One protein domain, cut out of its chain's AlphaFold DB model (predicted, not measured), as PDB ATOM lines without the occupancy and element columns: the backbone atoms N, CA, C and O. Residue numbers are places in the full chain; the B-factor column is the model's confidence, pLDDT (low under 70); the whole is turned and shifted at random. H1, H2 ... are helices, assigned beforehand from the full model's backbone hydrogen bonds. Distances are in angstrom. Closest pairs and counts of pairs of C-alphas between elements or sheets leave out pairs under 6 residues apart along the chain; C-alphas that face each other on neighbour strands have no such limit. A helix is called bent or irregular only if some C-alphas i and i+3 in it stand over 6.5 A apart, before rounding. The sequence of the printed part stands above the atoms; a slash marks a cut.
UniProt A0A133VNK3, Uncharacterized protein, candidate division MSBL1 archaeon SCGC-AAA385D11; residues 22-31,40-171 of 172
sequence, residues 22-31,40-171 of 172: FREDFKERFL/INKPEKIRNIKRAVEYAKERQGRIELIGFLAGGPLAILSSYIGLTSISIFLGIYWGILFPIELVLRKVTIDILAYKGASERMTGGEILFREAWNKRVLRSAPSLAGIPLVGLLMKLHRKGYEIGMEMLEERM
ATOM      1  N   PHE A  22     -37.726 -17.291 -20.262       87.81
ATOM      2  CA  PHE A  22     -38.422 -17.732 -19.051       87.81
ATOM      3  C   PHE A  22     -39.879 -17.257 -18.983       87.81
ATOM      4  O   PHE A  22     -40.791 -18.018 -18.648       87.81
ATOM      5  N   ARG A  23     -40.122 -15.981 -19.306       90.69
ATOM      6  CA  ARG A  23     -41.475 -15.417 -19.325       90.69
ATOM      7  C   ARG A  23     -42.354 -16.082 -20.385       90.69
ATOM      8  O   ARG A  23     -43.541 -16.303 -20.128       90.69
ATOM      9  N   GLU A  24     -41.812 -16.337 -21.572       91.19
ATOM     10  CA  GLU A  24     -42.553 -16.988 -22.653       91.19
ATOM     11  C   GLU A  24     -42.796 -18.479 -22.354       91.19
ATOM     12  O   GLU A  24     -43.919 -18.941 -22.547       91.19
ATOM     13  N   ASP A  25     -41.843 -19.195 -21.752       89.12
ATOM     14  CA  ASP A  25     -42.013 -20.588 -21.307       89.12
ATOM     15  C   ASP A  25     -43.149 -20.710 -20.280       89.12
ATOM     16  O   ASP A  25     -44.009 -21.593 -20.362       89.12
ATOM     17  N   PHE A  26     -43.206 -19.774 -19.326       88.69
ATOM     18  CA  PHE A  26     -44.303 -19.686 -18.361       88.69
ATOM     19  C   PHE A  26     -45.652 -19.428 -19.034       88.69
ATOM     20  O   PHE A  26     -46.673 -19.990 -18.627       88.69
ATOM     21  N   LYS A  27     -45.670 -18.567 -20.058       91.25
ATOM     22  CA  LYS A  27     -46.874 -18.275 -20.843       91.25
ATOM     23  C   LYS A  27     -47.363 -19.534 -21.545       91.25
ATOM     24  O   LYS A  27     -48.546 -19.845 -21.450       91.25
ATOM     25  N   GLU A  28     -46.479 -20.258 -22.224       90.38
ATOM     26  CA  GLU A  28     -46.842 -21.481 -22.938       90.38
ATOM     27  C   GLU A  28     -47.435 -22.534 -22.005       90.38
ATOM     28  O   GLU A  28     -48.524 -23.040 -22.271       90.38
ATOM     29  N   ARG A  29     -46.781 -22.811 -20.869       86.44
ATOM     30  CA  ARG A  29     -47.282 -23.787 -19.883       86.44
ATOM     31  C   ARG A  29     -48.622 -23.360 -19.285       86.44
ATOM     32  O   ARG A  29     -49.537 -24.170 -19.169       86.44
ATOM     33  N   PHE A  30     -48.793 -22.072 -18.985       87.25
ATOM     34  CA  PHE A  30     -50.075 -21.548 -18.512       87.25
ATOM     35  C   PHE A  30     -51.199 -21.726 -19.541       87.25
ATOM     36  O   PHE A  30     -52.315 -22.088 -19.173       87.25
ATOM     37  N   LEU A  31     -50.922 -21.446 -20.817       88.25
ATOM     38  CA  LEU A  31     -51.910 -21.571 -21.890       88.25
ATOM     39  C   LEU A  31     -52.245 -23.035 -22.205       88.25
ATOM     40  O   LEU A  31     -53.383 -23.302 -22.581       88.25
ATOM     41  N   ILE A  40     -64.065 -13.241 -22.063       82.94
ATOM     42  CA  ILE A  40     -63.061 -12.344 -21.498       82.94
ATOM     43  C   ILE A  40     -63.341 -10.925 -21.989       82.94
ATOM     44  O   ILE A  40     -63.390 -10.682 -23.194       82.94
ATOM     45  N   ASN A  41     -63.472  -9.981 -21.054       87.25
ATOM     46  CA  ASN A  41     -63.554  -8.553 -21.354       87.25
ATOM     47  C   ASN A  41     -62.175  -8.031 -21.802       87.25
ATOM     48  O   ASN A  41     -61.367  -7.580 -20.987       87.25
ATOM     49  N   LYS A  42     -61.866  -8.163 -23.099       86.56
ATOM     50  CA  LYS A  42     -60.552  -7.796 -23.653       86.56
ATOM     51  C   LYS A  42     -60.200  -6.312 -23.439       86.56
ATOM     52  O   LYS A  42     -59.090  -6.075 -22.955       86.56
ATOM     53  N   PRO A  43     -61.086  -5.329 -23.710       89.88
ATOM     54  CA  PRO A  43     -60.753  -3.912 -23.536       89.88
ATOM     55  C   PRO A  43     -60.318  -3.566 -22.108       89.88
ATOM     56  O   PRO A  43     -59.301  -2.902 -21.892       89.88
ATOM     57  N   GLU A  44     -61.050  -4.071 -21.113       91.31
ATOM     58  CA  GLU A  44     -60.729  -3.840 -19.706       91.31
ATOM     59  C   GLU A  44     -59.367  -4.429 -19.327       91.31
ATOM     60  O   GLU A  44     -58.550  -3.753 -18.697       91.31
ATOM     61  N   LYS A  45     -59.085  -5.663 -19.753       90.31
ATOM     62  CA  LYS A  45     -57.809  -6.317 -19.451       90.31
ATOM     63  C   LYS A  45     -56.627  -5.648 -20.142       90.31
ATOM     64  O   LYS A  45     -55.581  -5.481 -19.521       90.31
ATOM     65  N   ILE A  46     -56.786  -5.204 -21.391       91.81
ATOM     66  CA  ILE A  46     -55.755  -4.434 -22.107       91.81
ATOM     67  C   ILE A  46     -55.427  -3.147 -21.337       91.81
ATOM     68  O   ILE A  46     -54.255  -2.814 -21.149       91.81
ATOM     69  N   ARG A  47     -56.448  -2.451 -20.826       91.50
ATOM     70  CA  ARG A  47     -56.265  -1.278 -19.964       91.50
ATOM     71  C   ARG A  47     -55.540  -1.633 -18.663       91.50
ATOM     72  O   ARG A  47     -54.643  -0.902 -18.256       91.50
ATOM     73  N   ASN A  48     -55.876  -2.757 -18.033       92.00
ATOM     74  CA  ASN A  48     -55.214  -3.212 -16.807       92.00
ATOM     75  C   ASN A  48     -53.735  -3.567 -17.026       92.00
ATOM     76  O   ASN A  48     -52.909  -3.258 -16.169       92.00
ATOM     77  N   ILE A  49     -53.384  -4.154 -18.177       92.19
ATOM     78  CA  ILE A  49     -51.992  -4.433 -18.564       92.19
ATOM     79  C   ILE A  49     -51.185  -3.134 -18.602       92.19
ATOM     80  O   ILE A  49     -50.127  -3.073 -17.977       92.19
ATOM     81  N   LYS A  50     -51.702  -2.094 -19.272       91.81
ATOM     82  CA  LYS A  50     -51.050  -0.775 -19.350       91.81
ATOM     83  C   LYS A  50     -50.918  -0.130 -17.970       91.81
ATOM     84  O   LYS A  50     -49.810   0.210 -17.560       91.81
ATOM     85  N   ARG A  51     -52.016  -0.089 -17.207       91.62
ATOM     86  CA  ARG A  51     -52.039   0.457 -15.840       91.62
ATOM     87  C   ARG A  51     -51.052  -0.235 -14.907       91.62
ATOM     88  O   ARG A  51     -50.476   0.416 -14.049       91.62
ATOM     89  N   ALA A  52     -50.852  -1.546 -15.038       91.00
ATOM     90  CA  ALA A  52     -49.893  -2.268 -14.205       91.00
ATOM     91  C   ALA A  52     -48.446  -1.817 -14.467       91.00
ATOM     92  O   ALA A  52     -47.663  -1.717 -13.523       91.00
ATOM     93  N   VAL A  53     -48.107  -1.515 -15.724       91.12
ATOM     94  CA  VAL A  53     -46.788  -0.986 -16.098       91.12
ATOM     95  C   VAL A  53     -46.623   0.449 -15.608       91.12
ATOM     96  O   VAL A  53     -45.608   0.763 -14.993       91.12
ATOM     97  N   GLU A  54     -47.622   1.302 -15.837       91.44
ATOM     98  CA  GLU A  54     -47.629   2.691 -15.358       91.44
ATOM     99  C   GLU A  54     -47.494   2.746 -13.835       91.44
ATOM    100  O   GLU A  54     -46.590   3.395 -13.323       91.44
ATOM    101  N   TYR A  55     -48.293   1.959 -13.114       91.06
ATOM    102  CA  TYR A  55     -48.222   1.853 -11.659       91.06
ATOM    103  C   TYR A  55     -46.837   1.411 -11.165       91.06
ATOM    104  O   TYR A  55     -46.332   1.937 -10.174       91.06
ATOM    105  N   ALA A  56     -46.201   0.446 -11.838       88.56
ATOM    106  CA  ALA A  56     -44.854   0.007 -11.479       88.56
ATOM    107  C   ALA A  56     -43.816   1.124 -11.689       88.56
ATOM    108  O   ALA A  56     -42.943   1.311 -10.842       88.56
ATOM    109  N   LYS A  57     -43.943   1.899 -12.775       89.75
ATOM    110  CA  LYS A  57     -43.085   3.058 -13.064       89.75
ATOM    111  C   LYS A  57     -43.313   4.212 -12.086       89.75
ATOM    112  O   LYS A  57     -42.347   4.782 -11.594       89.75
ATOM    113  N   GLU A  58     -44.558   4.518 -11.739       90.69
ATOM    114  CA  GLU A  58     -44.877   5.528 -10.724       90.69
ATOM    115  C   GLU A  58     -44.343   5.132  -9.351       90.69
ATOM    116  O   GLU A  58     -43.730   5.941  -8.661       90.69
ATOM    117  N   ARG A  59     -44.540   3.870  -8.947       88.38
ATOM    118  CA  ARG A  59     -43.993   3.358  -7.690       88.38
ATOM    119  C   ARG A  59     -42.470   3.452  -7.678       88.38
ATOM    120  O   ARG A  59     -41.912   3.802  -6.644       88.38
ATOM    121  N   GLN A  60     -41.822   3.181  -8.810       86.06
ATOM    122  CA  GLN A  60     -40.385   3.374  -8.956       86.06
ATOM    123  C   GLN A  60     -39.982   4.835  -8.742       86.06
ATOM    124  O   GLN A  60     -39.099   5.095  -7.931       86.06
ATOM    125  N   GLY A  61     -40.674   5.779  -9.385       86.75
ATOM    126  CA  GLY A  61     -40.423   7.210  -9.195       86.75
ATOM    127  C   GLY A  61     -40.645   7.673  -7.749       86.75
ATOM    128  O   GLY A  61     -39.887   8.490  -7.235       86.75
ATOM    129  N   ARG A  62     -41.631   7.107  -7.040       88.06
ATOM    130  CA  ARG A  62     -41.832   7.383  -5.605       88.06
ATOM    131  C   ARG A  62     -40.686   6.857  -4.745       88.06
ATOM    132  O   ARG A  62     -40.281   7.546  -3.818       88.06
ATOM    133  N   ILE A  63     -40.177   5.656  -5.026       86.19
ATOM    134  CA  ILE A  63     -39.028   5.087  -4.301       86.19
ATOM    135  C   ILE A  63     -37.779   5.936  -4.545       86.19
ATOM    136  O   ILE A  63     -37.065   6.234  -3.595       86.19
ATOM    137  N   GLU A  64     -37.549   6.361  -5.786       86.75
ATOM    138  CA  GLU A  64     -36.458   7.268  -6.147       86.75
ATOM    139  C   GLU A  64     -36.549   8.592  -5.379       86.75
ATOM    140  O   GLU A  64     -35.577   8.998  -4.745       86.75
ATOM    141  N   LEU A  65     -37.736   9.209  -5.339       86.88
ATOM    142  CA  LEU A  65     -37.970  10.446  -4.595       86.88
ATOM    143  C   LEU A  65     -37.745  10.272  -3.087       86.88
ATOM    144  O   LEU A  65     -37.041  11.072  -2.476       86.88
ATOM    145  N   ILE A  66     -38.325   9.229  -2.480       85.06
ATOM    146  CA  ILE A  66     -38.149   8.938  -1.048       85.06
ATOM    147  C   ILE A  66     -36.675   8.692  -0.742       85.06
ATOM    148  O   ILE A  66     -36.162   9.212   0.242       85.06
ATOM    149  N   GLY A  67     -35.991   7.921  -1.584       82.19
ATOM    150  CA  GLY A  67     -34.584   7.615  -1.392       82.19
ATOM    151  C   GLY A  67     -33.691   8.845  -1.478       82.19
ATOM    152  O   GLY A  67     -32.828   9.032  -0.626       82.19
ATOM    153  N   PHE A  68     -33.946   9.728  -2.444       80.75
ATOM    154  CA  PHE A  68     -33.232  10.996  -2.564       80.75
ATOM    155  C   PHE A  68     -33.463  11.906  -1.346       80.75
ATOM    156  O   PHE A  68     -32.511  12.447  -0.786       80.75
ATOM    157  N   LEU A  69     -34.719  12.032  -0.900       82.62
ATOM    158  CA  LEU A  69     -35.088  12.878   0.239       82.62
ATOM    159  C   LEU A  69     -34.609  12.329   1.587       82.62
ATOM    160  O   LEU A  69     -34.281  13.111   2.473       82.62
ATOM    161  N   ALA A  70     -34.572  11.009   1.760       80.81
ATOM    162  CA  ALA A  70     -34.134  10.386   3.004       80.81
ATOM    163  C   ALA A  70     -32.603  10.269   3.081       80.81
ATOM    164  O   ALA A  70     -32.016  10.561   4.121       80.81
ATOM    165  N   GLY A  71     -31.946   9.858   1.993       75.25
ATOM    166  CA  GLY A  71     -30.530   9.484   2.000       75.25
ATOM    167  C   GLY A  71     -29.574  10.638   2.300       75.25
ATOM    168  O   GLY A  71     -28.697  10.501   3.153       75.25
ATOM    169  N   GLY A  72     -29.760  11.787   1.643       73.88
ATOM    170  CA  GLY A  72     -28.876  12.950   1.797       73.88
ATOM    171  C   GLY A  72     -28.863  13.518   3.224       73.88
ATOM    172  O   GLY A  72     -27.802  13.558   3.853       73.88
ATOM    173  N   PRO A  73     -30.023  13.906   3.781       82.81
ATOM    174  CA  PRO A  73     -30.104  14.433   5.141       82.81
ATOM    175  C   PRO A  73     -29.631  13.443   6.213       82.81
ATOM    176  O   PRO A  73     -28.935  13.849   7.141       82.81
ATOM    177  N   LEU A  74     -29.940  12.144   6.088       78.75
ATOM    178  CA  LEU A  74     -29.498  11.123   7.051       78.75
ATOM    179  C   LEU A  74     -27.971  10.929   7.051       78.75
ATOM    180  O   LEU A  74     -27.368  10.763   8.116       78.75
ATOM    181  N   ALA A  75     -27.319  10.984   5.885       73.06
ATOM    182  CA  ALA A  75     -25.860  10.897   5.790       73.06
ATOM    183  C   ALA A  75     -25.166  12.113   6.436       73.06
ATOM    184  O   ALA A  75     -24.175  11.962   7.155       73.06
ATOM    185  N   ILE A  76     -25.727  13.313   6.254       78.81
ATOM    186  CA  ILE A  76     -25.215  14.551   6.861       78.81
ATOM    187  C   ILE A  76     -25.423  14.534   8.382       78.81
ATOM    188  O   ILE A  76     -24.482  14.779   9.137       78.81
ATOM    189  N   LEU A  77     -26.629  14.187   8.843       82.50
ATOM    190  CA  LEU A  77     -26.967  14.136  10.269       82.50
ATOM    191  C   LEU A  77     -26.107  13.124  11.029       82.50
ATOM    192  O   LEU A  77     -25.582  13.453  12.089       82.50
ATOM    193  N   SER A  78     -25.917  11.920  10.477       80.81
ATOM    194  CA  SER A  78     -25.061  10.893  11.094       80.81
ATOM    195  C   SER A  78     -23.604  11.345  11.239       80.81
ATOM    196  O   SER A  78     -22.959  11.011  12.233       80.81
ATOM    197  N   SER A  79     -23.109  12.152  10.292       76.88
ATOM    198  CA  SER A  79     -21.744  12.690  10.337       76.88
ATOM    199  C   SER A  79     -21.601  13.730  11.450       76.88
ATOM    200  O   SER A  79     -20.580  13.776  12.129       76.88
ATOM    201  N   TYR A  80     -22.647  14.532  11.669       81.69
ATOM    202  CA  TYR A  80     -22.668  15.591  12.677       81.69
ATOM    203  C   TYR A  80     -22.677  15.054  14.118       81.69
ATOM    204  O   TYR A  80     -22.064  15.642  15.001       81.69
ATOM    205  N   ILE A  81     -23.318  13.905  14.356       84.69
ATOM    206  CA  ILE A  81     -23.380  13.248  15.678       84.69
ATOM    207  C   ILE A  81     -22.181  12.328  15.969       84.69
ATOM    208  O   ILE A  81     -22.214  11.556  16.925       84.69
ATOM    209  N   GLY A  82     -21.122  12.385  15.152       78.62
ATOM    210  CA  GLY A  82     -19.883  11.629  15.368       78.62
ATOM    211  C   GLY A  82     -19.979  10.129  15.061       78.62
ATOM    212  O   GLY A  82     -19.076   9.371  15.410       78.62
ATOM    213  N   LEU A  83     -21.042   9.676  14.387       82.81
ATOM    214  CA  LEU A  83     -21.225   8.273  14.002       82.81
ATOM    215  C   LEU A  83     -20.564   7.982  12.649       82.81
ATOM    216  O   LEU A  83     -21.204   7.495  11.717       82.81
ATOM    217  N   THR A  84     -19.263   8.258  12.544       79.31
ATOM    218  CA  THR A  84     -18.504   8.225  11.283       79.31
ATOM    219  C   THR A  84     -18.655   6.903  10.523       79.31
ATOM    220  O   THR A  84     -18.860   6.913   9.312       79.31
ATOM    221  N   SER A  85     -18.645   5.759  11.215       82.44
ATOM    222  CA  SER A  85     -18.842   4.443  10.587       82.44
ATOM    223  C   SER A  85     -20.229   4.286   9.950       82.44
ATOM    224  O   SER A  85     -20.355   3.711   8.869       82.44
ATOM    225  N   ILE A  86     -21.272   4.831  10.585       80.88
ATOM    226  CA  ILE A  86     -22.645   4.811  10.061       80.88
ATOM    227  C   ILE A  86     -22.757   5.759   8.867       80.88
ATOM    228  O   ILE A  86     -23.379   5.410   7.869       80.88
ATOM    229  N   SER A  87     -22.110   6.921   8.925       80.31
ATOM    230  CA  SER A  87     -22.081   7.882   7.819       80.31
ATOM    231  C   SER A  87     -21.381   7.339   6.583       80.31
ATOM    232  O   SER A  87     -21.889   7.515   5.479       80.31
ATOM    233  N   ILE A  88     -20.260   6.629   6.753       83.00
ATOM    234  CA  ILE A  88     -19.572   5.946   5.650       83.00
ATOM    235  C   ILE A  88     -20.496   4.892   5.038       83.00
ATOM    236  O   ILE A  88     -20.666   4.856   3.820       83.00
ATOM    237  N   PHE A  89     -21.142   4.066   5.868       85.38
ATOM    238  CA  PHE A  89     -22.069   3.047   5.382       85.38
ATOM    239  C   PHE A  89     -23.257   3.660   4.626       85.38
ATOM    240  O   PHE A  89     -23.573   3.226   3.519       85.38
ATOM    241  N   LEU A  90     -23.881   4.704   5.180       84.12
ATOM    242  CA  LEU A  90     -24.966   5.439   4.530       84.12
ATOM    243  C   LEU A  90     -24.498   6.108   3.236       84.12
ATOM    244  O   LEU A  90     -25.229   6.072   2.255       84.12
ATOM    245  N   GLY A  91     -23.289   6.669   3.205       81.44
ATOM    246  CA  GLY A  91     -22.702   7.272   2.011       81.44
ATOM    247  C   GLY A  91     -22.463   6.254   0.897       81.44
ATOM    248  O   GLY A  91     -22.825   6.507  -0.247       81.44
ATOM    249  N   ILE A  92     -21.929   5.072   1.222       85.38
ATOM    250  CA  ILE A  92     -21.749   3.979   0.253       85.38
ATOM    251  C   ILE A  92     -23.109   3.471  -0.229       85.38
ATOM    252  O   ILE A  92     -23.334   3.327  -1.434       85.38
ATOM    253  N   TYR A  93     -24.033   3.211   0.695       86.19
ATOM    254  CA  TYR A  93     -25.344   2.689   0.346       86.19
ATOM    255  C   TYR A  93     -26.130   3.681  -0.515       86.19
ATOM    256  O   TYR A  93     -26.525   3.343  -1.625       86.19
ATOM    257  N   TRP A  94     -26.315   4.919  -0.059       85.25
ATOM    258  CA  TRP A  94     -27.109   5.920  -0.774       85.25
ATOM    259  C   TRP A  94     -26.395   6.526  -1.982       85.25
ATOM    260  O   TRP A  94     -27.060   6.902  -2.944       85.25
ATOM    261  N   GLY A  95     -25.065   6.617  -1.958       80.56
ATOM    262  CA  GLY A  95     -24.278   7.194  -3.050       80.56
ATOM    263  C   GLY A  95     -23.992   6.223  -4.192       80.56
ATOM    264  O   GLY A  95     -23.862   6.657  -5.334       80.56
ATOM    265  N   ILE A  96     -23.903   4.917  -3.911       82.25
ATOM    266  CA  ILE A  96     -23.496   3.906  -4.900       82.25
ATOM    267  C   ILE A  96     -24.566   2.824  -5.050       82.25
ATOM    268  O   ILE A  96     -25.107   2.640  -6.141       82.25
ATOM    269  N   LEU A  97     -24.896   2.104  -3.972       84.44
ATOM    270  CA  LEU A  97     -25.745   0.908  -4.066       84.44
ATOM    271  C   LEU A  97     -27.194   1.235  -4.437       84.44
ATOM    272  O   LEU A  97     -27.779   0.558  -5.278       84.44
ATOM    273  N   PHE A  98     -27.765   2.285  -3.858       85.06
ATOM    274  CA  PHE A  98     -29.150   2.675  -4.085       85.06
ATOM    275  C   PHE A  98     -29.403   3.157  -5.527       85.06
ATOM    276  O   PHE A  98     -30.332   2.647  -6.156       85.06
ATOM    277  N   PRO A  99     -28.577   4.042  -6.130       84.12
ATOM    278  CA  PRO A  99     -28.686   4.364  -7.554       84.12
ATOM    279  C   PRO A  99     -28.582   3.131  -8.459       84.12
ATOM    280  O   PRO A  99     -29.350   2.998  -9.414       84.12
ATOM    281  N   ILE A 100     -27.670   2.205  -8.143       82.75
ATOM    282  CA  ILE A 100     -27.532   0.938  -8.871       82.75
ATOM    283  C   ILE A 100     -28.818   0.110  -8.756       82.75
ATOM    284  O   ILE A 100     -29.326  -0.368  -9.772       82.75
ATOM    285  N   GLU A 101     -29.389  -0.022  -7.555       84.19
ATOM    286  CA  GLU A 101     -30.656  -0.725  -7.334       84.19
ATOM    287  C   GLU A 101     -31.802  -0.083  -8.132       84.19
ATOM    288  O   GLU A 101     -32.587  -0.789  -8.772       84.19
ATOM    289  N   LEU A 102     -31.891   1.251  -8.150       84.94
ATOM    290  CA  LEU A 102     -32.918   1.971  -8.901       84.94
ATOM    291  C   LEU A 102     -32.825   1.692 -10.402       84.94
ATOM    292  O   LEU A 102     -33.840   1.397 -11.041       84.94
ATOM    293  N   VAL A 103     -31.619   1.759 -10.968       84.88
ATOM    294  CA  VAL A 103     -31.390   1.467 -12.387       84.88
ATOM    295  C   VAL A 103     -31.710   0.007 -12.685       84.88
ATOM    296  O   VAL A 103     -32.447  -0.271 -13.633       84.88
ATOM    297  N   LEU A 104     -31.231  -0.921 -11.851       82.44
ATOM    298  CA  LEU A 104     -31.486  -2.351 -12.003       82.44
ATOM    299  C   LEU A 104     -32.987  -2.645 -12.000       82.44
ATOM    300  O   LEU A 104     -33.494  -3.335 -12.886       82.44
ATOM    301  N   ARG A 105     -33.720  -2.085 -11.037       85.44
ATOM    302  CA  ARG A 105     -35.167  -2.259 -10.928       85.44
ATOM    303  C   ARG A 105     -35.896  -1.666 -12.128       85.44
ATOM    304  O   ARG A 105     -36.797  -2.313 -12.660       85.44
ATOM    305  N   LYS A 106     -35.499  -0.476 -12.589       87.62
ATOM    306  CA  LYS A 106     -36.083   0.169 -13.771       87.62
ATOM    307  C   LYS A 106     -35.893  -0.690 -15.020       87.62
ATOM    308  O   LYS A 106     -36.876  -1.009 -15.683       87.62
ATOM    309  N   VAL A 107     -34.660  -1.123 -15.291       85.31
ATOM    310  CA  VAL A 107     -34.327  -2.009 -16.419       85.31
ATOM    311  C   VAL A 107     -35.103  -3.323 -16.319       85.31
ATOM    312  O   VAL A 107     -35.668  -3.787 -17.307       85.31
ATOM    313  N   THR A 108     -35.205  -3.889 -15.118       86.69
ATOM    314  CA  THR A 108     -35.914  -5.150 -14.883       86.69
ATOM    315  C   THR A 108     -37.419  -5.031 -15.122       86.69
ATOM    316  O   THR A 108     -37.993  -5.886 -15.794       86.69
ATOM    317  N   ILE A 109     -38.064  -3.957 -14.650       89.88
ATOM    318  CA  ILE A 109     -39.469  -3.662 -14.979       89.88
ATOM    319  C   ILE A 109     -39.638  -3.586 -16.497       89.88
ATOM    320  O   ILE A 109     -40.582  -4.152 -17.044       89.88
ATOM    321  N   ASP A 110     -38.714  -2.916 -17.183       89.44
ATOM    322  CA  ASP A 110     -38.808  -2.670 -18.618       89.44
ATOM    323  C   ASP A 110     -38.586  -3.937 -19.470       89.44
ATOM    324  O   ASP A 110     -39.152  -4.042 -20.561       89.44
ATOM    325  N   ILE A 111     -37.818  -4.910 -18.965       87.94
ATOM    326  CA  ILE A 111     -37.624  -6.238 -19.572       87.94
ATOM    327  C   ILE A 111     -38.819  -7.162 -19.281       87.94
ATOM    328  O   ILE A 111     -39.350  -7.803 -20.191       87.94
ATOM    329  N   LEU A 112     -39.253  -7.239 -18.018       89.31
ATOM    330  CA  LEU A 112     -40.261  -8.206 -17.566       89.31
ATOM    331  C   LEU A 112     -41.682  -7.842 -17.985       89.31
ATOM    332  O   LEU A 112     -42.502  -8.741 -18.198       89.31
ATOM    333  N   ALA A 113     -41.988  -6.551 -18.090       92.00
ATOM    334  CA  ALA A 113     -43.324  -6.079 -18.401       92.00
ATOM    335  C   ALA A 113     -43.755  -6.440 -19.827       92.00
ATOM    336  O   ALA A 113     -43.069  -6.150 -20.809       92.00
ATOM    337  N   TYR A 114     -44.983  -6.937 -19.960       93.19
ATOM    338  CA  TYR A 114     -45.693  -6.855 -21.230       93.19
ATOM    339  C   TYR A 114     -46.170  -5.416 -21.441       93.19
ATOM    340  O   TYR A 114     -47.125  -4.974 -20.804       93.19
ATOM    341  N   LYS A 115     -45.497  -4.679 -22.332       85.62
ATOM    342  CA  LYS A 115     -45.789  -3.258 -22.613       85.62
ATOM    343  C   LYS A 115     -47.021  -3.038 -23.494       85.62
ATOM    344  O   LYS A 115     -47.571  -1.942 -23.525       85.62
ATOM    345  N   GLY A 116     -47.450  -4.067 -24.223       80.88
ATOM    346  CA  GLY A 116     -48.536  -3.970 -25.189       80.88
ATOM    347  C   GLY A 116     -49.449  -5.187 -25.168       80.88
ATOM    348  O   GLY A 116     -49.019  -6.320 -24.932       80.88
ATOM    349  N   ALA A 117     -50.717  -4.931 -25.455       84.19
ATOM    350  CA  ALA A 117     -51.722  -5.933 -25.755       84.19
ATOM    351  C   ALA A 117     -52.657  -5.372 -26.833       84.19
ATOM    352  O   ALA A 117     -52.891  -4.163 -26.884       84.19
ATOM    353  N   SER A 118     -53.147  -6.247 -27.703       83.44
ATOM    354  CA  SER A 118     -54.043  -5.911 -28.810       83.44
ATOM    355  C   SER A 118     -55.295  -6.772 -28.721       83.44
ATOM    356  O   SER A 118     -55.229  -7.911 -28.263       83.44
ATOM    357  N   GLU A 119     -56.424  -6.263 -29.206       84.19
ATOM    358  CA  GLU A 119     -57.673  -7.030 -29.290       84.19
ATOM    359  C   GLU A 119     -57.566  -8.258 -30.205       84.19
ATOM    360  O   GLU A 119     -58.307  -9.229 -30.018       84.19
ATOM    361  N   ARG A 120     -56.596  -8.247 -31.133       86.00
ATOM    362  CA  ARG A 120     -56.263  -9.377 -32.012       86.00
ATOM    363  C   ARG A 120     -55.673 -10.575 -31.258       86.00
ATOM    364  O   ARG A 120     -55.700 -11.679 -31.784       86.00
ATOM    365  N   MET A 121     -55.153 -10.377 -30.044       87.38
ATOM    366  CA  MET A 121     -54.604 -11.463 -29.224       87.38
ATOM    367  C   MET A 121     -55.712 -12.380 -28.704       87.38
ATOM    368  O   MET A 121     -56.867 -11.966 -28.517       87.38
ATOM    369  N   THR A 122     -55.356 -13.631 -28.428       88.44
ATOM    370  CA  THR A 122     -56.289 -14.583 -27.823       88.44
ATOM    371  C   THR A 122     -56.673 -14.130 -26.411       88.44
ATOM    372  O   THR A 122     -55.935 -13.416 -25.725       88.44
ATOM    373  N   GLY A 123     -57.859 -14.533 -25.947       86.06
ATOM    374  CA  GLY A 123     -58.302 -14.198 -24.592       86.06
ATOM    375  C   GLY A 123     -57.346 -14.733 -23.515       86.06
ATOM    376  O   GLY A 123     -57.066 -14.035 -22.540       86.06
ATOM    377  N   GLY A 124     -56.789 -15.930 -23.734       87.75
ATOM    378  CA  GLY A 124     -55.794 -16.541 -22.856       87.75
ATOM    379  C   GLY A 124     -54.512 -15.729 -22.744       87.75
ATOM    380  O   GLY A 124     -54.051 -15.471 -21.634       87.75
ATOM    381  N   GLU A 125     -53.970 -15.261 -23.868       90.12
ATOM    382  CA  GLU A 125     -52.771 -14.419 -23.865       90.12
ATOM    383  C   GLU A 125     -52.999 -13.111 -23.110       90.12
ATOM    384  O   GLU A 125     -52.162 -12.712 -22.302       90.12
ATOM    385  N   ILE A 126     -54.140 -12.453 -23.327       91.00
ATOM    386  CA  ILE A 126     -54.480 -11.214 -22.618       91.00
ATOM    387  C   ILE A 126     -54.595 -11.477 -21.110       91.00
ATOM    388  O   ILE A 126     -54.062 -10.711 -20.306       91.00
ATOM    389  N   LEU A 127     -55.246 -12.576 -20.718       91.25
ATOM    390  CA  LEU A 127     -55.384 -12.969 -19.316       91.25
ATOM    391  C   LEU A 127     -54.025 -13.259 -18.668       91.25
ATOM    392  O   LEU A 127     -53.777 -12.817 -17.545       91.25
ATOM    393  N   PHE A 128     -53.144 -13.977 -19.366       92.38
ATOM    394  CA  PHE A 128     -51.802 -14.268 -18.875       92.38
ATOM    395  C   PHE A 128     -50.991 -12.988 -18.698       92.38
ATOM    396  O   PHE A 128     -50.457 -12.756 -17.619       92.38
ATOM    397  N   ARG A 129     -50.931 -12.126 -19.722       94.00
ATOM    398  CA  ARG A 129     -50.162 -10.873 -19.668       94.00
ATOM    399  C   ARG A 129     -50.632  -9.966 -18.534       94.00
ATOM    400  O   ARG A 129     -49.805  -9.371 -17.845       94.00
ATOM    401  N   GLU A 130     -51.943  -9.888 -18.308       92.69
ATOM    402  CA  GLU A 130     -52.517  -9.160 -17.174       92.69
ATOM    403  C   GLU A 130     -52.068  -9.761 -15.836       92.69
ATOM    404  O   GLU A 130     -51.567  -9.040 -14.971       92.69
ATOM    405  N   ALA A 131     -52.224 -11.077 -15.663       90.75
ATOM    406  CA  ALA A 131     -51.855 -11.767 -14.431       90.75
ATOM    407  C   ALA A 131     -50.347 -11.674 -14.148       90.75
ATOM    408  O   ALA A 131     -49.953 -11.407 -13.010       90.75
ATOM    409  N   TRP A 132     -49.524 -11.837 -15.186       93.00
ATOM    410  CA  TRP A 132     -48.075 -11.691 -15.145       93.00
ATOM    411  C   TRP A 132     -47.693 -10.291 -14.684       93.00
ATOM    412  O   TRP A 132     -47.080 -10.150 -13.630       93.00
ATOM    413  N   ASN A 133     -48.130  -9.245 -15.398       93.44
ATOM    414  CA  ASN A 133     -47.801  -7.869 -15.032       93.44
ATOM    415  C   ASN A 133     -48.288  -7.536 -13.613       93.44
ATOM    416  O   ASN A 133     -47.564  -6.907 -12.844       93.44
ATOM    417  N   LYS A 134     -49.489  -7.989 -13.227       89.44
ATOM    418  CA  LYS A 134     -50.040  -7.739 -11.887       89.44
ATOM    419  C   LYS A 134     -49.224  -8.410 -10.779       89.44
ATOM    420  O   LYS A 134     -49.068  -7.804  -9.722       89.44
ATOM    421  N   ARG A 135     -48.736  -9.640 -10.977       87.75
ATOM    422  CA  ARG A 135     -47.958 -10.371  -9.961       87.75
ATOM    423  C   ARG A 135     -46.488  -9.968  -9.962       87.75
ATOM    424  O   ARG A 135     -45.960  -9.590  -8.921       87.75
ATOM    425  N   VAL A 136     -45.852 -10.007 -11.127       87.50
ATOM    426  CA  VAL A 136     -44.406  -9.827 -11.273       87.50
ATOM    427  C   VAL A 136     -43.991  -8.381 -11.029       87.50
ATOM    428  O   VAL A 136     -43.043  -8.146 -10.289       87.50
ATOM    429  N   LEU A 137     -44.724  -7.398 -11.561       86.31
ATOM    430  CA  LEU A 137     -44.319  -5.990 -11.435       86.31
ATOM    431  C   LEU A 137     -44.653  -5.375 -10.069       86.31
ATOM    432  O   LEU A 137     -44.109  -4.332  -9.712       86.31
ATOM    433  N   ARG A 138     -45.546  -5.994  -9.285       80.75
ATOM    434  CA  ARG A 138     -45.896  -5.511  -7.935       80.75
ATOM    435  C   ARG A 138     -45.001  -6.075  -6.834       80.75
ATOM    436  O   ARG A 138     -44.903  -5.459  -5.770       80.75
ATOM    437  N   SER A 139     -44.390  -7.230  -7.078       78.88
ATOM    438  CA  SER A 139     -43.612  -7.985  -6.101       78.88
ATOM    439  C   SER A 139     -42.128  -7.636  -6.220       78.88
ATOM    440  O   SER A 139     -41.476  -8.004  -7.193       78.88
ATOM    441  N   ALA A 140     -41.579  -6.943  -5.216       73.25
ATOM    442  CA  ALA A 140     -40.139  -6.680  -5.148       73.25
ATOM    443  C   ALA A 140     -39.299  -7.979  -5.178       73.25
ATOM    444  O   ALA A 140     -38.338  -8.020  -5.945       73.25
ATOM    445  N   PRO A 141     -39.693  -9.068  -4.478       74.62
ATOM    446  CA  PRO A 141     -39.030 -10.363  -4.626       74.62
ATOM    447  C   PRO A 141     -39.055 -10.906  -6.056       74.62
ATOM    448  O   PRO A 141     -38.077 -11.495  -6.495       74.62
ATOM    449  N   SER A 142     -40.134 -10.696  -6.816       77.44
ATOM    450  CA  SER A 142     -40.203 -11.153  -8.212       77.44
ATOM    451  C   SER A 142     -39.311 -10.323  -9.133       77.44
ATOM    452  O   SER A 142     -38.670 -10.880 -10.020       77.44
ATOM    453  N   LEU A 143     -39.227  -9.010  -8.901       78.88
ATOM    454  CA  LEU A 143     -38.319  -8.132  -9.643       78.88
ATOM    455  C   LEU A 143     -36.845  -8.473  -9.382       78.88
ATOM    456  O   LEU A 143     -36.042  -8.341 -10.291       78.88
ATOM    457  N   ALA A 144     -36.478  -8.942  -8.189       77.38
ATOM    458  CA  ALA A 144     -35.108  -9.383  -7.904       77.38
ATOM    459  C   ALA A 144     -34.849 -10.845  -8.323       77.38
ATOM    460  O   ALA A 144     -33.793 -11.175  -8.858       77.38
ATOM    461  N   GLY A 145     -35.826 -11.724  -8.100       78.44
ATOM    462  CA  GLY A 145     -35.680 -13.166  -8.281       78.44
ATOM    463  C   GLY A 145     -35.692 -13.619  -9.738       78.44
ATOM    464  O   GLY A 145     -34.972 -14.545 -10.086       78.44
ATOM    465  N   ILE A 146     -36.459 -12.974 -10.621       83.00
ATOM    466  CA  ILE A 146     -36.519 -13.411 -12.027       83.00
ATOM    467  C   ILE A 146     -35.197 -13.166 -12.778       83.00
ATOM    468  O   ILE A 146     -34.765 -14.068 -13.494       83.00
ATOM    469  N   PRO A 147     -34.500 -12.026 -12.611       81.50
ATOM    470  CA  PRO A 147     -33.139 -11.880 -13.128       81.50
ATOM    471  C   PRO A 147     -32.185 -12.975 -12.640       81.50
ATOM    472  O   PRO A 147     -31.400 -13.495 -13.430       81.50
ATOM    473  N   LEU A 148     -32.288 -13.377 -11.368       81.50
ATOM    474  CA  LEU A 148     -31.495 -14.479 -10.821       81.50
ATOM    475  C   LEU A 148     -31.826 -15.811 -11.510       81.50
ATOM    476  O   LEU A 148     -30.918 -16.561 -11.852       81.50
ATOM    477  N   VAL A 149     -33.104 -16.086 -11.780       81.00
ATOM    478  CA  VAL A 149     -33.513 -17.269 -12.557       81.00
ATOM    479  C   VAL A 149     -32.957 -17.213 -13.982       81.00
ATOM    480  O   VAL A 149     -32.451 -18.220 -14.467       81.00
ATOM    481  N   GLY A 150     -32.964 -16.046 -14.633       81.88
ATOM    482  CA  GLY A 150     -32.323 -15.864 -15.940       81.88
ATOM    483  C   GLY A 150     -30.822 -16.171 -15.904       81.88
ATOM    484  O   GLY A 150     -30.292 -16.810 -16.811       81.88
ATOM    485  N   LEU A 151     -30.141 -15.791 -14.819       82.56
ATOM    486  CA  LEU A 151     -28.725 -16.098 -14.624       82.56
ATOM    487  C   LEU A 151     -28.509 -17.605 -14.435       82.56
ATOM    488  O   LEU A 151     -27.597 -18.177 -15.028       82.56
ATOM    489  N   LEU A 152     -29.367 -18.265 -13.652       81.19
ATOM    490  CA  LEU A 152     -29.330 -19.718 -13.473       81.19
ATOM    491  C   LEU A 152     -29.607 -20.466 -14.779       81.19
ATOM    492  O   LEU A 152     -28.953 -21.468 -15.044       81.19
ATOM    493  N   MET A 153     -30.516 -19.973 -15.621       82.00
ATOM    494  CA  MET A 153     -30.781 -20.545 -16.944       82.00
ATOM    495  C   MET A 153     -29.529 -20.505 -17.829       82.00
ATOM    496  O   MET A 153     -29.223 -21.485 -18.509       82.00
ATOM    497  N   LYS A 154     -28.765 -19.409 -17.763       82.25
ATOM    498  CA  LYS A 154     -27.495 -19.269 -18.478       82.25
ATOM    499  C   LYS A 154     -26.393 -20.181 -17.937       82.25
ATOM    500  O   LYS A 154     -25.658 -20.773 -18.720       82.25
ATOM    501  N   LEU A 155     -26.252 -20.279 -16.613       86.19
ATOM    502  CA  LEU A 155     -25.167 -21.034 -15.974       86.19
ATOM    503  C   LEU A 155     -25.452 -22.540 -15.874       86.19
ATOM    504  O   LEU A 155     -24.526 -23.344 -15.920       86.19
ATOM    505  N   HIS A 156     -26.717 -22.932 -15.710       86.31
ATOM    506  CA  HIS A 156     -27.108 -24.297 -15.367       86.31
ATOM    507  C   HIS A 156     -28.465 -24.693 -15.979       86.31
ATOM    508  O   HIS A 156     -29.430 -25.022 -15.281       86.31
ATOM    509  N   ARG A 157     -28.526 -24.718 -17.316       83.31
ATOM    510  CA  ARG A 157     -29.735 -25.014 -18.107       83.31
ATOM    511  C   ARG A 157     -30.503 -26.275 -17.675       83.31
ATOM    512  O   ARG A 157     -31.722 -26.232 -17.579       83.31
ATOM    513  N   LYS A 158     -29.815 -27.369 -17.331       84.94
ATOM    514  CA  LYS A 158     -30.474 -28.601 -16.842       84.94
ATOM    515  C   LYS A 158     -31.266 -28.382 -15.549       84.94
ATOM    516  O   LYS A 158     -32.342 -28.933 -15.377       84.94
ATOM    517  N   GLY A 159     -30.735 -27.565 -14.638       82.94
ATOM    518  CA  GLY A 159     -31.415 -27.253 -13.374       82.94
ATOM    519  C   GLY A 159     -32.658 -26.394 -13.599       82.94
ATOM    520  O   GLY A 159     -33.666 -26.569 -12.921       82.94
ATOM    521  N   TYR A 160     -32.595 -25.507 -14.592       84.75
ATOM    522  CA  TYR A 160     -33.746 -24.737 -15.047       84.75
ATOM    523  C   TYR A 160     -34.860 -25.637 -15.601       84.75
ATOM    524  O   TYR A 160     -36.007 -25.500 -15.186       84.75
ATOM    525  N   GLU A 161     -34.521 -26.576 -16.487       84.94
ATOM    526  CA  GLU A 161     -35.485 -27.510 -17.087       84.94
ATOM    527  C   GLU A 161     -36.199 -28.348 -16.010       84.94
ATOM    528  O   GLU A 161     -37.428 -28.339 -15.964       84.94
ATOM    529  N   ILE A 162     -35.447 -28.924 -15.060       86.00
ATOM    530  CA  ILE A 162     -36.002 -29.657 -13.904       86.00
ATOM    531  C   ILE A 162     -36.935 -28.764 -13.072       86.00
ATOM    532  O   ILE A 162     -38.037 -29.163 -12.700       86.00
ATOM    533  N   GLY A 163     -36.520 -27.527 -12.782       82.69
ATOM    534  CA  GLY A 163     -37.347 -26.589 -12.020       82.69
ATOM    535  C   GLY A 163     -38.656 -26.235 -12.733       82.69
ATOM    536  O   GLY A 163     -39.697 -26.093 -12.090       82.69
ATOM    537  N   MET A 164     -38.622 -26.118 -14.062       83.38
ATOM    538  CA  MET A 164     -39.810 -25.857 -14.871       83.38
ATOM    539  C   MET A 164     -40.751 -27.064 -14.948       83.38
ATOM    540  O   MET A 164     -41.965 -26.865 -14.940       83.38
ATOM    541  N   GLU A 165     -40.226 -28.290 -14.978       84.69
ATOM    542  CA  GLU A 165     -41.021 -29.525 -14.882       84.69
ATOM    543  C   GLU A 165     -41.755 -29.612 -13.538       84.69
ATOM    544  O   GLU A 165     -42.975 -29.759 -13.509       84.69
ATOM    545  N   MET A 166     -41.053 -29.376 -12.425       83.69
ATOM    546  CA  MET A 166     -41.670 -29.349 -11.090       83.69
ATOM    547  C   MET A 166     -42.767 -28.282 -10.954       83.69
ATOM    548  O   MET A 166     -43.738 -28.448 -10.212       83.69
ATOM    549  N   LEU A 167     -42.608 -27.142 -11.632       81.12
ATOM    550  CA  LEU A 167     -43.629 -26.096 -11.667       81.12
ATOM    551  C   LEU A 167     -44.855 -26.528 -12.468       81.12
ATOM    552  O   LEU A 167     -45.974 -26.191 -12.084       81.12
ATOM    553  N   GLU A 168     -44.655 -27.244 -13.571       78.44
ATOM    554  CA  GLU A 168     -45.741 -27.762 -14.396       78.44
ATOM    555  C   GLU A 168     -46.608 -28.767 -13.636       78.44
ATOM    556  O   GLU A 168     -47.825 -28.592 -13.625       78.44
ATOM    557  N   GLU A 169     -46.002 -29.705 -12.904       79.25
ATOM    558  CA  GLU A 169     -46.714 -30.664 -12.040       79.25
ATOM    559  C   GLU A 169     -47.594 -29.989 -10.976       79.25
ATOM    560  O   GLU A 169     -48.609 -30.532 -10.552       79.25
ATOM    561  N   ARG A 170     -47.223 -28.784 -10.527       73.12
ATOM    562  CA  ARG A 170     -48.016 -28.010  -9.557       73.12
ATOM    563  C   ARG A 170     -49.106 -27.151 -10.195       73.12
ATOM    564  O   ARG A 170     -49.938 -26.602  -9.472       73.12
ATOM    565  N   MET A 171     -49.041 -26.932 -11.506       66.25
ATOM    566  CA  MET A 171     -49.987 -26.102 -12.258       66.25
ATOM    567  C   MET A 171     -51.042 -26.920 -13.012       66.25
ATOM    568  O   MET A 171     -52.039 -26.322 -13.426       66.25
TER     569      MET A 171
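This is residues 22 to 31 and 40 to 171 of the 172 residues of an uncharacterized protein of candidate division MSBL1 archaeon SCGC-AAA385D11 (UniProt A0A133VNK3). A long helical hairpin makes the body: H2 runs its length and the bent helix H3 folds back beside it, while H4 packs along the first part of H2, beyond the end of H3b. From the side of this body H5 leads away, about perpendicular to H3b, and H6 folds back from its far end to make a V with it; residues 154 to 159, at the turn of the V, stick out, and the short H1 packs on residues 124 to 128 of H4, crossing it steeply, in the space between H6 and the body. The printed part has 142 residues with six named helices, H1 to H6 in chain order, and no named strand; its class is all helix. The whole is loose, with a radius of gyration of the C-alphas of 19.6 A, and flat, spanning 61 by 39 by 21 A.

The longest helix is H2, residues 42 to 80. H3, residues 84 to 112, was assigned as one helix by its hydrogen bonds but is bent: C-alphas 95 and 98 are 6.7 A apart, and its arms H3a, residues 84 to 95, and H3b, residues 98 to 112, stand at a shallow tilt of 30 degrees. H2 and H3a form a hairpin, opposite ways at 29 degrees; the closest C-alphas, of Ala 75 and Ser 87, are 5.2 A apart. H3b touches H2 at a shallow tilt of 7 degrees, with the C-alphas of Glu 64 and Leu 102 closest at 6.9 A. H4, residues 123 to 136, touches residues 42 to 53 of H2 alone, the same way at a shallow tilt of 10 degrees; the C-alphas of Ile 49 and Glu 130 are closest at 5.0 A. H1, residues 22 to 31, touches H4 at a steep tilt of 46 degrees, closest at the C-alphas of Leu 31 and Gly 124, 6.4 A. H5, residues 140 to 155, touches H3b about perpendicular at 74 degrees, with the C-alphas of Thr 108 and Leu 143 closest at 6.5 A. H6, residues 157 to 171, touches H5 at a steep tilt of 47 degrees, with the C-alphas of Met 153 and Tyr 160 closest at 5.5 A. H6 is apart from H2. Every O i to N i+4 pair is within hydrogen-bond range in H1, H3a, H3b and H4, against 33 of 35 in H2, 10 of 12 in H5 and 10 of 11 in H6.

H2 begins at C-alpha 42 (-60.552, -7.796, -23.653) and measures 57.5 A to C-alpha 80 (-22.668, 15.591, 12.677). H3b measures 20.6 A, H4 19.7 A, H5 23.4 A and H6 21.1 A, the last ending at C-alpha 171 (-49.987, -26.102, -12.258).

The C-alphas farthest apart, of Gly 82 and Arg 120, are 63.3 A apart. Residues 32 to 39 are not printed, and C-alphas 31 and 40 are 14.5 A apart across this cut. Of the links that are printed whole, none is long. The mean pLDDT of the printed part is 85.0, and residue 171 alone is under 70.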